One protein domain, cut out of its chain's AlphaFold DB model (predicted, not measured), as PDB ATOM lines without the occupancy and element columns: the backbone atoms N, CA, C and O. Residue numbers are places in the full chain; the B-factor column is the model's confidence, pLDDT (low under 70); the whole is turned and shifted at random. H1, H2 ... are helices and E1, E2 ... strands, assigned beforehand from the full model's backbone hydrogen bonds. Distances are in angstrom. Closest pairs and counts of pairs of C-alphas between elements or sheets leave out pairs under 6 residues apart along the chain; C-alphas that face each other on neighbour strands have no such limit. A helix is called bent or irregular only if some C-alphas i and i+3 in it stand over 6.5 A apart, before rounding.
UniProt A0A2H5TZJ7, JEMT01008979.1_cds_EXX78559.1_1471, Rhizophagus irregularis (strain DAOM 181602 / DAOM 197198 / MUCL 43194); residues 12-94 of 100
ATOM      1  N   PRO A  12      89.962  92.505 103.656       87.12
ATOM      2  CA  PRO A  12      90.291  92.846 105.040       87.12
ATOM      3  C   PRO A  12      91.701  93.430 105.202       87.12
ATOM      4  O   PRO A  12      92.630  93.030 104.502       87.12
ATOM      5  N   GLU A  13      91.894  94.327 106.176       89.56
ATOM      6  CA  GLU A  13      93.180  95.010 106.410       89.56
ATOM      7  C   GLU A  13      94.346  94.037 106.643       89.56
ATOM      8  O   GLU A  13      95.392  94.187 106.013       89.56
ATOM      9  N   TYR A  14      94.144  92.974 107.427       85.75
ATOM     10  CA  TYR A  14      95.191  91.979 107.670       85.75
ATOM     11  C   TYR A  14      95.612  91.236 106.388       85.75
ATOM     12  O   TYR A  14      96.790  90.915 106.224       85.75
ATOM     13  N   LEU A  15      94.685  91.017 105.444       86.44
ATOM     14  CA  LEU A  15      94.986  90.427 104.135       86.44
ATOM     15  C   LEU A  15      95.631  91.432 103.185       86.44
ATOM     16  O   LEU A  15      96.506  91.041 102.420       86.44
ATOM     17  N   ARG A  16      95.290  92.725 103.273       91.38
ATOM     18  CA  ARG A  16      96.029  93.792 102.573       91.38
ATOM     19  C   ARG A  16      97.480  93.831 103.041       91.38
ATOM     20  O   ARG A  16      98.388  93.871 102.218       91.38
ATOM     21  N   ARG A  17      97.707  93.761 104.358       87.31
ATOM     22  CA  ARG A  17      99.050  93.707 104.949       87.31
ATOM     23  C   ARG A  17      99.801  92.442 104.535       87.31
ATOM     24  O   ARG A  17     100.971  92.534 104.182       87.31
ATOM     25  N   SER A  18      99.133  91.287 104.532       84.25
ATOM     26  CA  SER A  18      99.716  90.032 104.045       84.25
ATOM     27  C   SER A  18     100.113  90.137 102.575       84.25
ATOM     28  O   SER A  18     101.268  89.892 102.252       84.25
ATOM     29  N   ALA A  19      99.200  90.575 101.704       86.94
ATOM     30  CA  ALA A  19      99.454  90.734 100.274       86.94
ATOM     31  C   ALA A  19     100.574  91.747 100.004       86.94
ATOM     32  O   ALA A  19     101.443  91.500  99.174       86.94
ATOM     33  N   PHE A  20     100.602  92.859 100.740       88.50
ATOM     34  CA  PHE A  20     101.685  93.834 100.666       88.50
ATOM     35  C   PHE A  20     103.035  93.208 101.020       88.50
ATOM     36  O   PHE A  20     103.983  93.334 100.248       88.50
ATOM     37  N   ASN A  21     103.123  92.514 102.156       86.06
ATOM     38  CA  ASN A  21     104.355  91.857 102.586       86.06
ATOM     39  C   ASN A  21     104.805  90.813 101.561       86.06
ATOM     40  O   ASN A  21     105.957  90.837 101.160       86.06
ATOM     41  N   SER A  22     103.883  89.970 101.102       84.25
ATOM     42  CA  SER A  22     104.071  88.979 100.040       84.25
ATOM     43  C   SER A  22     104.637  89.577  98.744       84.25
ATOM     44  O   SER A  22     105.616  89.074  98.207       84.25
ATOM     45  N   ILE A  23     104.070  90.689  98.262       85.00
ATOM     46  CA  ILE A  23     104.476  91.334  97.001       85.00
ATOM     47  C   ILE A  23     105.801  92.094  97.140       85.00
ATOM     48  O   ILE A  23     106.584  92.163  96.196       85.00
ATOM     49  N   THR A  24     106.044  92.723  98.289       81.50
ATOM     50  CA  THR A  24     107.197  93.619  98.488       81.50
ATOM     51  C   THR A  24     108.439  92.926  99.033       81.50
ATOM     52  O   THR A  24     109.504  93.539  99.056       81.50
ATOM     53  N   LYS A  25     108.333  91.657  99.437       73.00
ATOM     54  CA  LYS A  25     109.450  90.865  99.970       73.00
ATOM     55  C   LYS A  25     110.517  90.481  98.942       73.00
ATOM     56  O   LYS A  25     111.528  89.938  99.359       73.00
ATOM     57  N   VAL A  26     110.297  90.737  97.650       60.03
ATOM     58  CA  VAL A  26     111.153  90.279  96.542       60.03
ATOM     59  C   VAL A  26     112.590  90.806  96.695       60.03
ATOM     60  O   VAL A  26     112.830  92.010  96.572       60.03
ATOM     61  N   GLY A  27     113.548  89.912  96.959       55.16
ATOM     62  CA  GLY A  27     114.948  90.247  97.210       55.16
ATOM     63  C   GLY A  27     115.969  89.097  97.251       55.16
ATOM     64  O   GLY A  27     117.148  89.396  97.080       55.16
ATOM     65  N   SER A  28     115.612  87.825  97.455       50.81
ATOM     66  CA  SER A  28     116.447  86.607  97.412       50.81
ATOM     67  C   SER A  28     115.674  85.303  97.764       50.81
ATOM     68  O   SER A  28     115.441  85.035  98.942       50.81
ATOM     69  N   LYS A  29     115.532  84.393  96.775       56.09
ATOM     70  CA  LYS A  29     115.288  82.913  96.840       56.09
ATOM     71  C   LYS A  29     113.859  82.412  96.553       56.09
ATOM     72  O   LYS A  29     112.895  83.148  96.629       56.09
ATOM     73  N   SER A  30     113.769  81.122  96.207       56.25
ATOM     74  CA  SER A  30     112.590  80.354  95.750       56.25
ATOM     75  C   SER A  30     111.301  80.522  96.559       56.25
ATOM     76  O   SER A  30     110.220  80.367  96.002       56.25
ATOM     77  N   ASP A  31     111.399  80.862  97.843       58.09
ATOM     78  CA  ASP A  31     110.232  81.118  98.696       58.09
ATOM     79  C   ASP A  31     109.505  82.426  98.301       58.09
ATOM     80  O   ASP A  31     108.353  82.641  98.668       58.09
ATOM     81  N   GLU A  32     110.145  83.285  97.497       63.34
ATOM     82  CA  GLU A  32     109.585  84.547  97.003       63.34
ATOM     83  C   GLU A  32     108.636  84.390  95.827       63.34
ATOM     84  O   GLU A  32     107.724  85.195  95.699       63.34
ATOM     85  N   GLU A  33     108.825  83.384  94.970       69.19
ATOM     86  CA  GLU A  33     107.887  83.140  93.867       69.19
ATOM     87  C   GLU A  33     106.532  82.706  94.434       69.19
ATOM     88  O   GLU A  33     105.490  83.212  94.021       69.19
ATOM     89  N   PHE A  34     106.572  81.877  95.480       74.12
ATOM     90  CA  PHE A  34     105.402  81.483  96.249       74.12
ATOM     91  C   PHE A  34     104.781  82.657  97.023       74.12
ATOM     92  O   PHE A  34     103.582  82.908  96.896       74.12
ATOM     93  N   ASP A  35     105.577  83.414  97.791       77.50
ATOM     94  CA  ASP A  35     105.083  84.583  98.534       77.50
ATOM     95  C   ASP A  35     104.466  85.621  97.572       77.50
ATOM     96  O   ASP A  35     103.383  86.144  97.850       77.50
ATOM     97  N   LEU A  36     105.097  85.883  96.422       82.44
ATOM     98  CA  LEU A  36     104.598  86.790  95.389       82.44
ATOM     99  C   LEU A  36     103.285  86.286  94.784       82.44
ATOM    100  O   LEU A  36     102.335  87.065  94.671       82.44
ATOM    101  N   GLU A  37     103.211  85.002  94.426       81.12
ATOM    102  CA  GLU A  37     101.995  84.385  93.897       81.12
ATOM    103  C   GLU A  37     100.834  84.530  94.886       81.12
ATOM    104  O   GLU A  37      99.757  84.989  94.502       81.12
ATOM    105  N   VAL A  38     101.054  84.242  96.171       80.56
ATOM    106  CA  VAL A  38     100.038  84.411  97.222       80.56
ATOM    107  C   VAL A  38      99.528  85.854  97.264       80.56
ATOM    108  O   VAL A  38      98.317  86.090  97.276       80.56
ATOM    109  N   GLY A  39     100.431  86.837  97.246       86.19
ATOM    110  CA  GLY A  39     100.052  88.248  97.275       86.19
ATOM    111  C   GLY A  39      99.256  88.687  96.042       86.19
ATOM    112  O   GLY A  39      98.260  89.407  96.165       86.19
ATOM    113  N   LEU A  40      99.653  88.223  94.856       86.88
ATOM    114  CA  LEU A  40      98.965  88.511  93.597       86.88
ATOM    115  C   LEU A  40      97.604  87.812  93.503       86.88
ATOM    116  O   LEU A  40      96.642  88.429  93.044       86.88
ATOM    117  N   ASN A  41      97.496  86.571  93.973       86.44
ATOM    118  CA  ASN A  41      96.253  85.803  93.980       86.44
ATOM    119  C   ASN A  41      95.224  86.417  94.936       86.44
ATOM    120  O   ASN A  41      94.058  86.558  94.566       86.44
ATOM    121  N   LEU A  42      95.655  86.878  96.117       86.31
ATOM    122  CA  LEU A  42      94.806  87.639  97.035       86.31
ATOM    123  C   LEU A  42      94.265  88.914  96.372       86.31
ATOM    124  O   LEU A  42      93.069  89.194  96.439       86.31
ATOM    125  N   LEU A  43      95.128  89.682  95.699       89.50
ATOM    126  CA  LEU A  43      94.705  90.896  95.003       89.50
ATOM    127  C   LEU A  43      93.735  90.587  93.851       89.50
ATOM    128  O   LEU A  43      92.760  91.313  93.658       89.50
ATOM    129  N   PHE A  44      93.987  89.519  93.093       88.44
ATOM    130  CA  PHE A  44      93.124  89.080  91.999       88.44
ATOM    131  C   PHE A  44      91.736  88.670  92.504       88.44
ATOM    132  O   PHE A  44      90.731  89.191  92.019       88.44
ATOM    133  N   PHE A  45      91.686  87.807  93.522       87.25
ATOM    134  CA  PHE A  45      90.447  87.298  94.106       87.25
ATOM    135  C   PHE A  45      89.526  88.427  94.572       87.25
ATOM    136  O   PHE A  45      88.373  88.503  94.151       87.25
ATOM    137  N   TYR A  46      90.033  89.338  95.405       89.38
ATOM    138  CA  TYR A  46      89.195  90.395  95.971       89.38
ATOM    139  C   TYR A  46      88.778  91.450  94.936       89.38
ATOM    140  O   TYR A  46      87.695  92.018  95.054       89.38
ATOM    141  N   ASN A  47      89.573  91.677  93.884       90.44
ATOM    142  CA  ASN A  47      89.140  92.509  92.757       90.44
ATOM    143  C   ASN A  47      87.987  91.869  91.970       90.44
ATOM    144  O   ASN A  47      87.064  92.576  91.572       90.44
ATOM    145  N   ALA A  48      88.036  90.556  91.731       87.56
ATOM    146  CA  ALA A  48      86.942  89.824  91.090       87.56
ATOM    147  C   ALA A  48      85.685  89.815  91.981       87.56
ATOM    148  O   ALA A  48      84.568  90.012  91.499       87.56
ATOM    149  N   LEU A  49      85.874  89.684  93.299       86.94
ATOM    150  CA  LEU A  49      84.798  89.748  94.285       86.94
ATOM    151  C   LEU A  49      84.093  91.108  94.293       86.94
ATOM    152  O   LEU A  49      82.870  91.151  94.182       86.94
ATOM    153  N   ASP A  50      84.842  92.210  94.348       89.12
ATOM    154  CA  ASP A  50      84.280  93.570  94.323       89.12
ATOM    155  C   ASP A  50      83.502  93.883  93.037       89.12
ATOM    156  O   ASP A  50      82.579  94.696  93.049       89.12
ATOM    157  N   LYS A  51      83.864  93.243  91.920       90.56
ATOM    158  CA  LYS A  51      83.165  93.373  90.634       90.56
ATOM    159  C   LYS A  51      81.909  92.505  90.531       90.56
ATOM    160  O   LYS A  51      81.193  92.614  89.538       90.56
ATOM    161  N   GLY A  52      81.647  91.646  91.516       86.75
ATOM    162  CA  GLY A  52      80.521  90.714  91.491       86.75
ATOM    163  C   GLY A  52      80.722  89.520  90.554       86.75
ATOM    164  O   GLY A  52      79.745  88.882  90.178       86.75
ATOM    165  N   GLU A  53      81.962  89.169  90.188       86.06
ATOM    166  CA  GLU A  53      82.234  88.033  89.283       86.06
ATOM    167  C   GLU A  53      81.790  86.675  89.871       86.06
ATOM    168  O   GLU A  53      81.637  85.696  89.142       86.06
ATOM    169  N   PHE A  54      81.516  86.626  91.180       81.00
ATOM    170  CA  PHE A  54      81.021  85.445  91.893       81.00
ATOM    171  C   PHE A  54      79.524  85.492  92.245       81.00
ATOM    172  O   PHE A  54      79.057  84.663  93.026       81.00
ATOM    173  N   SER A  55      78.749  86.448  91.721       82.81
ATOM    174  CA  SER A  55      77.300  86.494  91.970       82.81
ATOM    175  C   SER A  55      76.614  85.198  91.515       82.81
ATOM    176  O   SER A  55      76.779  84.780  90.371       82.81
ATOM    177  N   GLY A  56      75.836  84.561  92.400       79.06
ATOM    178  CA  GLY A  56      75.162  83.286  92.117       79.06
ATOM    179  C   GLY A  56      76.036  82.036  92.279       79.06
ATOM    180  O   GLY A  56      75.598  80.945  91.920       79.06
ATOM    181  N   ARG A  57      77.264  82.187  92.793       74.88
ATOM    182  CA  ARG A  57      78.217  81.099  93.090       74.88
ATOM    183  C   ARG A  57      78.447  80.941  94.592       74.88
ATOM    184  O   ARG A  57      79.529  80.576  95.051       74.88
ATOM    185  N   GLU A  58      77.447  81.292  95.398       74.44
ATOM    186  CA  GLU A  58      77.544  81.173  96.846       74.44
ATOM    187  C   GLU A  58      77.725  79.696  97.234       74.44
ATOM    188  O   GLU A  58      76.931  78.845  96.838       74.44
ATOM    189  N   ASN A  59      78.717  79.408  98.083       64.12
ATOM    190  CA  ASN A  59      79.127  78.063  98.516       64.12
ATOM    191  C   ASN A  59      79.941  77.247  97.497       64.12
ATOM    192  O   ASN A  59      80.248  76.084  97.782       64.12
ATOM    193  N   ASP A  60      80.344  77.842  96.372       71.81
ATOM    194  CA  ASP A  60      81.318  77.219  95.479       71.81
ATOM    195  C   ASP A  60      82.733  77.287  96.070       71.81
ATOM    196  O   ASP A  60      83.124  78.214  96.795       71.81
ATOM    197  N   TRP A  61      83.525  76.273  95.734       68.75
ATOM    198  CA  TRP A  61      84.957  76.274  95.988       68.75
ATOM    199  C   TRP A  61      85.654  76.901  94.789       68.75
ATOM    200  O   TRP A  61      85.422  76.500  93.648       68.75
ATOM    201  N   VAL A  62      86.540  77.860  95.040       73.44
ATOM    202  CA  VAL A  62      87.402  78.418  94.000       73.44
ATOM    203  C   VAL A  62      88.846  78.391  94.472       73.44
ATOM    204  O   VAL A  62      89.144  78.567  95.652       73.44
ATOM    205  N   THR A  63      89.772  78.168  93.554       72.19
ATOM    206  CA  THR A  63      91.174  78.493  93.811       72.19
ATOM    207  C   THR A  63      91.622  79.580  92.860       72.19
ATOM    208  O   THR A  63      91.110  79.694  91.745       72.19
ATOM    209  N   VAL A  64      92.556  80.405  93.317       72.88
ATOM    210  CA  VAL A  64      93.274  81.321  92.443       72.88
ATOM    211  C   VAL A  64      94.691  80.793  92.335       72.88
ATOM    212  O   VAL A  64      95.367  80.642  93.344       72.88
ATOM    213  N   HIS A  65      95.111  80.486  91.112       72.25
ATOM    214  CA  HIS A  65      96.449  79.990  90.805       72.25
ATOM    215  C   HIS A  65      96.973  80.732  89.586       72.25
ATOM    216  O   HIS A  65      96.245  80.867  88.597       72.25
ATOM    217  N   ASN A  66      98.206  81.238  89.651       72.50
ATOM    218  CA  ASN A  66      98.765  82.109  88.617       72.50
ATOM    219  C   ASN A  66      97.771  83.193  88.157       72.50
ATOM    220  O   ASN A  66      97.575  83.403  86.958       72.50
ATOM    221  N   GLN A  67      97.089  83.841  89.114       70.38
ATOM    222  CA  GLN A  67      96.104  84.900  88.859       70.38
ATOM    223  C   GLN A  67      94.912  84.461  87.982       70.38
ATOM    224  O   GLN A  67      94.345  85.264  87.243       70.38
ATOM    225  N   ARG A  68      94.526  83.181  88.033       69.06
ATOM    226  CA  ARG A  68      93.336  82.644  87.355       69.06
ATOM    227  C   ARG A  68      92.399  81.993  88.356       69.06
ATOM    228  O   ARG A  68      92.853  81.203  89.177       69.06
ATOM    229  N   ILE A  69      91.101  82.285  88.248       71.94
ATOM    230  CA  ILE A  69      90.058  81.557  88.981       71.94
ATOM    231  C   ILE A  69      89.906  80.165  88.369       71.94
ATOM    232  O   ILE A  69      89.709  80.014  87.164       71.94
ATOM    233  N   ILE A  70      89.983  79.155  89.223       69.44
ATOM    234  CA  ILE A  70      89.672  77.764  88.924       69.44
ATOM    235  C   ILE A  70      88.444  77.414  89.765       69.44
ATOM    236  O   ILE A  70      88.490  77.456  90.995       69.44
ATOM    237  N   GLU A  71      87.334  77.123  89.090       68.12
ATOM    238  CA  GLU A  71      86.034  76.851  89.707       68.12
ATOM    239  C   GLU A  71      85.868  75.361  90.005       68.12
ATOM    240  O   GLU A  71      86.120  74.515  89.143       68.12
ATOM    241  N   TYR A  72      85.373  75.036  91.198       63.06
ATOM    242  CA  TYR A  72      85.003  73.678  91.574       63.06
ATOM    243  C   TYR A  72      83.517  73.623  91.931       63.06
ATOM    244  O   TYR A  72      83.084  74.090  92.986       63.06
ATOM    245  N   TYR A  73      82.728  73.017  91.046       55.94
ATOM    246  CA  TYR A  73      81.284  72.891  91.213       55.94
ATOM    247  C   TYR A  73      80.915  71.671  92.060       55.94
ATOM    248  O   TYR A  73      81.249  70.538  91.705       55.94
ATOM    249  N   GLY A  74      80.158  71.889  93.139       53.44
ATOM    250  CA  GLY A  74      79.257  70.891  93.733       53.44
ATOM    251  C   GLY A  74      79.864  69.609  94.320       53.44
ATOM    252  O   GLY A  74      79.110  68.760  94.799       53.44
ATOM    253  N   GLN A  75      81.184  69.426  94.333       54.12
ATOM    254  CA  GLN A  75      81.802  68.300  95.029       54.12
ATOM    255  C   GLN A  75      82.108  68.711  96.469       54.12
ATOM    256  O   GLN A  75      82.999  69.516  96.724       54.12
ATOM    257  N   LYS A  76      81.384  68.125  97.432       53.59
ATOM    258  CA  LYS A  76      81.920  67.966  98.789       53.59
ATOM    259  C   LYS A  76      83.193  67.138  98.648       53.59
ATOM    260  O   LYS A  76      83.125  65.922  98.484       53.59
ATOM    261  N   TYR A  77      84.333  67.807  98.615       57.53
ATOM    262  CA  TYR A  77      85.612  67.134  98.702       57.53
ATOM    263  C   TYR A  77      85.749  66.563 100.113       57.53
ATOM    264  O   TYR A  77      85.416  67.232 101.090       57.53
ATOM    265  N   ASP A  78      86.176  65.309 100.202       64.12
ATOM    266  CA  ASP A  78      86.673  64.757 101.456       64.12
ATOM    267  C   ASP A  78      88.020  65.408 101.815       64.12
ATOM    268  O   ASP A  78      88.663  66.068 100.987       64.12
ATOM    269  N   ASP A  79      88.436  65.233 103.068       65.88
ATOM    270  CA  ASP A  79      89.658  65.838 103.601       65.88
ATOM    271  C   ASP A  79      90.912  65.427 102.809       65.88
ATOM    272  O   ASP A  79      91.867  66.200 102.714       65.88
ATOM    273  N   ASP A  80      90.903  64.252 102.173       71.75
ATOM    274  CA  ASP A  80      92.017  63.737 101.374       71.75
ATOM    275  C   ASP A  80      92.124  64.433 100.013       71.75
ATOM    276  O   ASP A  80      93.220  64.840  99.605       71.75
ATOM    277  N   LYS A  81      91.003  64.638  99.311       66.94
ATOM    278  CA  LYS A  81      90.980  65.433  98.076       66.94
ATOM    279  C   LYS A  81      91.293  66.895  98.352       66.94
ATOM    280  O   LYS A  81      92.048  67.483  97.579       66.94
ATOM    281  N   LEU A  82      90.780  67.463  99.446       65.75
ATOM    282  CA  LEU A  82      91.141  68.819  99.868       65.75
ATOM    283  C   LEU A  82      92.637  68.918 100.162       65.75
ATOM    284  O   LEU A  82      93.291  69.816  99.644       65.75
ATOM    285  N   ASN A  83      93.216  67.969 100.900       68.44
ATOM    286  CA  ASN A  83      94.656  67.947 101.159       68.44
ATOM    287  C   ASN A  83      95.488  67.794  99.885       68.44
ATOM    288  O   ASN A  83      96.538  68.419  99.764       68.44
ATOM    289  N   SER A  84      95.050  66.968  98.936       69.94
ATOM    290  CA  SER A  84      95.718  66.831  97.639       69.94
ATOM    291  C   SER A  84      95.678  68.145  96.855       69.94
ATOM    292  O   SER A  84      96.704  68.585  96.332       69.94
ATOM    293  N   ILE A  85      94.527  68.824  96.851       65.94
ATOM    294  CA  ILE A  85      94.362  70.157  96.264       65.94
ATOM    295  C   ILE A  85      95.266  71.164  96.972       65.94
ATOM    296  O   ILE A  85      96.014  71.840  96.290       65.94
ATOM    297  N   PHE A  86      95.295  71.222  98.304       64.94
ATOM    298  CA  PHE A  86      96.153  72.151  99.047       64.94
ATOM    299  C   PHE A  86      97.651  71.879  98.860       64.94
ATOM    300  O   PHE A  86      98.441  72.818  98.848       64.94
ATOM    301  N   LYS A  87      98.047  70.612  98.680       67.06
ATOM    302  CA  LYS A  87      99.429  70.230  98.348       67.06
ATOM    303  C   LYS A  87      99.812  70.596  96.916       67.06
ATOM    304  O   LYS A  87     100.975  70.891  96.669       67.06
ATOM    305  N   THR A  88      98.860  70.543  95.987       62.94
ATOM    306  CA  THR A  88      99.099  70.793  94.555       62.94
ATOM    307  C   THR A  88      98.918  72.268  94.186       62.94
ATOM    308  O   THR A  88      99.587  72.769  93.292       62.94
ATOM    309  N   MET A  89      98.000  72.959  94.860       62.06
ATOM    310  CA  MET A  89      97.533  74.322  94.604       62.06
ATOM    311  C   MET A  89      97.287  75.025  95.951       62.06
ATOM    312  O   MET A  89      96.148  75.091  96.434       62.06
ATOM    313  N   PRO A  90      98.347  75.522  96.605       54.47
ATOM    314  CA  PRO A  90      98.211  76.226  97.871       54.47
ATOM    315  C   PRO A  90      97.414  77.524  97.662       54.47
ATOM    316  O   PRO A  90      97.686  78.273  96.729       54.47
ATOM    317  N   GLY A  91      96.435  77.804  98.529       56.34
ATOM    318  CA  GLY A  91      95.646  79.045  98.468       56.34
ATOM    319  C   GLY A  91      94.211  78.919  97.942       56.34
ATOM    320  O   GLY A  91      93.612  79.937  97.604       56.34
ATOM    321  N   ALA A  92      93.630  77.714  97.899       63.38
ATOM    322  CA  ALA A  92      92.199  77.565  97.621       63.38
ATOM    323  C   ALA A  92      91.343  78.261  98.702       63.38
ATOM    324  O   ALA A  92      91.600  78.114  99.900       63.38
ATOM    325  N   VAL A  93      90.318  79.010  98.281       63.31
ATOM    326  CA  VAL A  93      89.428  79.793  99.152       63.31
ATOM    327  C   VAL A  93      87.983  79.386  98.888       63.31
ATOM    328  O   VAL A  93      87.503  79.398  97.757       63.31
ATOM    329  N   GLN A  94      87.247  79.054  99.943       65.25
ATOM    330  CA  GLN A  94      85.817  78.794  99.823       65.25
ATOM    331  C   GLN A  94      85.021  80.103  99.853       65.25
ATOM    332  O   GLN A  94      85.178  80.910 100.778       65.25
TER     333      GLN A  94
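This is residues 12 to 94 of the 100 residues of the protein "JEMT01008979.1_cds_EXX78559.1_1471" of Rhizophagus irregularis (strain DAOM 181602 / DAOM 197198 / MUCL 43194) (UniProt A0A2H5TZJ7). What stands out first? A helical hairpin of H1 and H2 lays residues 37 to 48 of its long helix H2 over one face of a small three-stranded sheet, while H3 lies apart from both and only grazes the sheet. What is it built of? The printed part has 83 residues, of mixed class, with three named helices and three named strands in the order H1 H2 E1 E2 H3 E3; the antiparallel sheet runs E2 E1 E3. How large is it? It is only just compact, close to loose, with a radius of gyration of the C-alphas of 13.7 A and spans of 41 by 31 by 20 A.

How do the first helices meet? H1, residues 13 to 24, and H2, residues 31 to 50, touch as a hairpin, opposite ways at a steep tilt of 44 degrees; their closest C-alphas, of Ala 19 and Gly 39, are 3.9 A apart. How do the strands pair? Inner strand E1, residues 61 to 65, forms an antiparallel hairpin with E2, residues 68 to 72, and is antiparallel to E3, residues 92 to 94. Within hydrogen-bond range are N 63 and O 70, 2.9 A, and N 93 and O 62, 2.9 A. Where are the helices? H2 is on the sheet in two layers, helix over sheet, at a height over the sheet of 7.5 A, and its closest C-alpha pair with E1 is Asn 41 and Val 64, 5.6 A. H3, residues 79 to 88, only grazes the sheet with residues 82 to 86, and E2, H3, E3 form a split strand-helix-strand unit, E1 between its strands, with a right-handed crossover. In H1, H2 and H3 every O i to N i+4 pair is within hydrogen-bond range.

Where do the helices run? H1 begins at C-alpha 13 (93.180, 95.010, 106.410) and is 16.2 A long, H2 29.1 A and H3 14.0 A. And the strands? E1 is 13.1 A long, E2 12.9 A and E3 6.9 A, ending at C-alpha 94 (85.817, 78.794, 99.823).

How far does it reach? The two C-alphas farthest apart, of Ser 28 and Gly 56, are 41.8 A apart. Is it continuous and sure? The printed part has no cut and no long link; pLDDT is under 70 in 35 residues, among them 26 to 33 and 81 to 94.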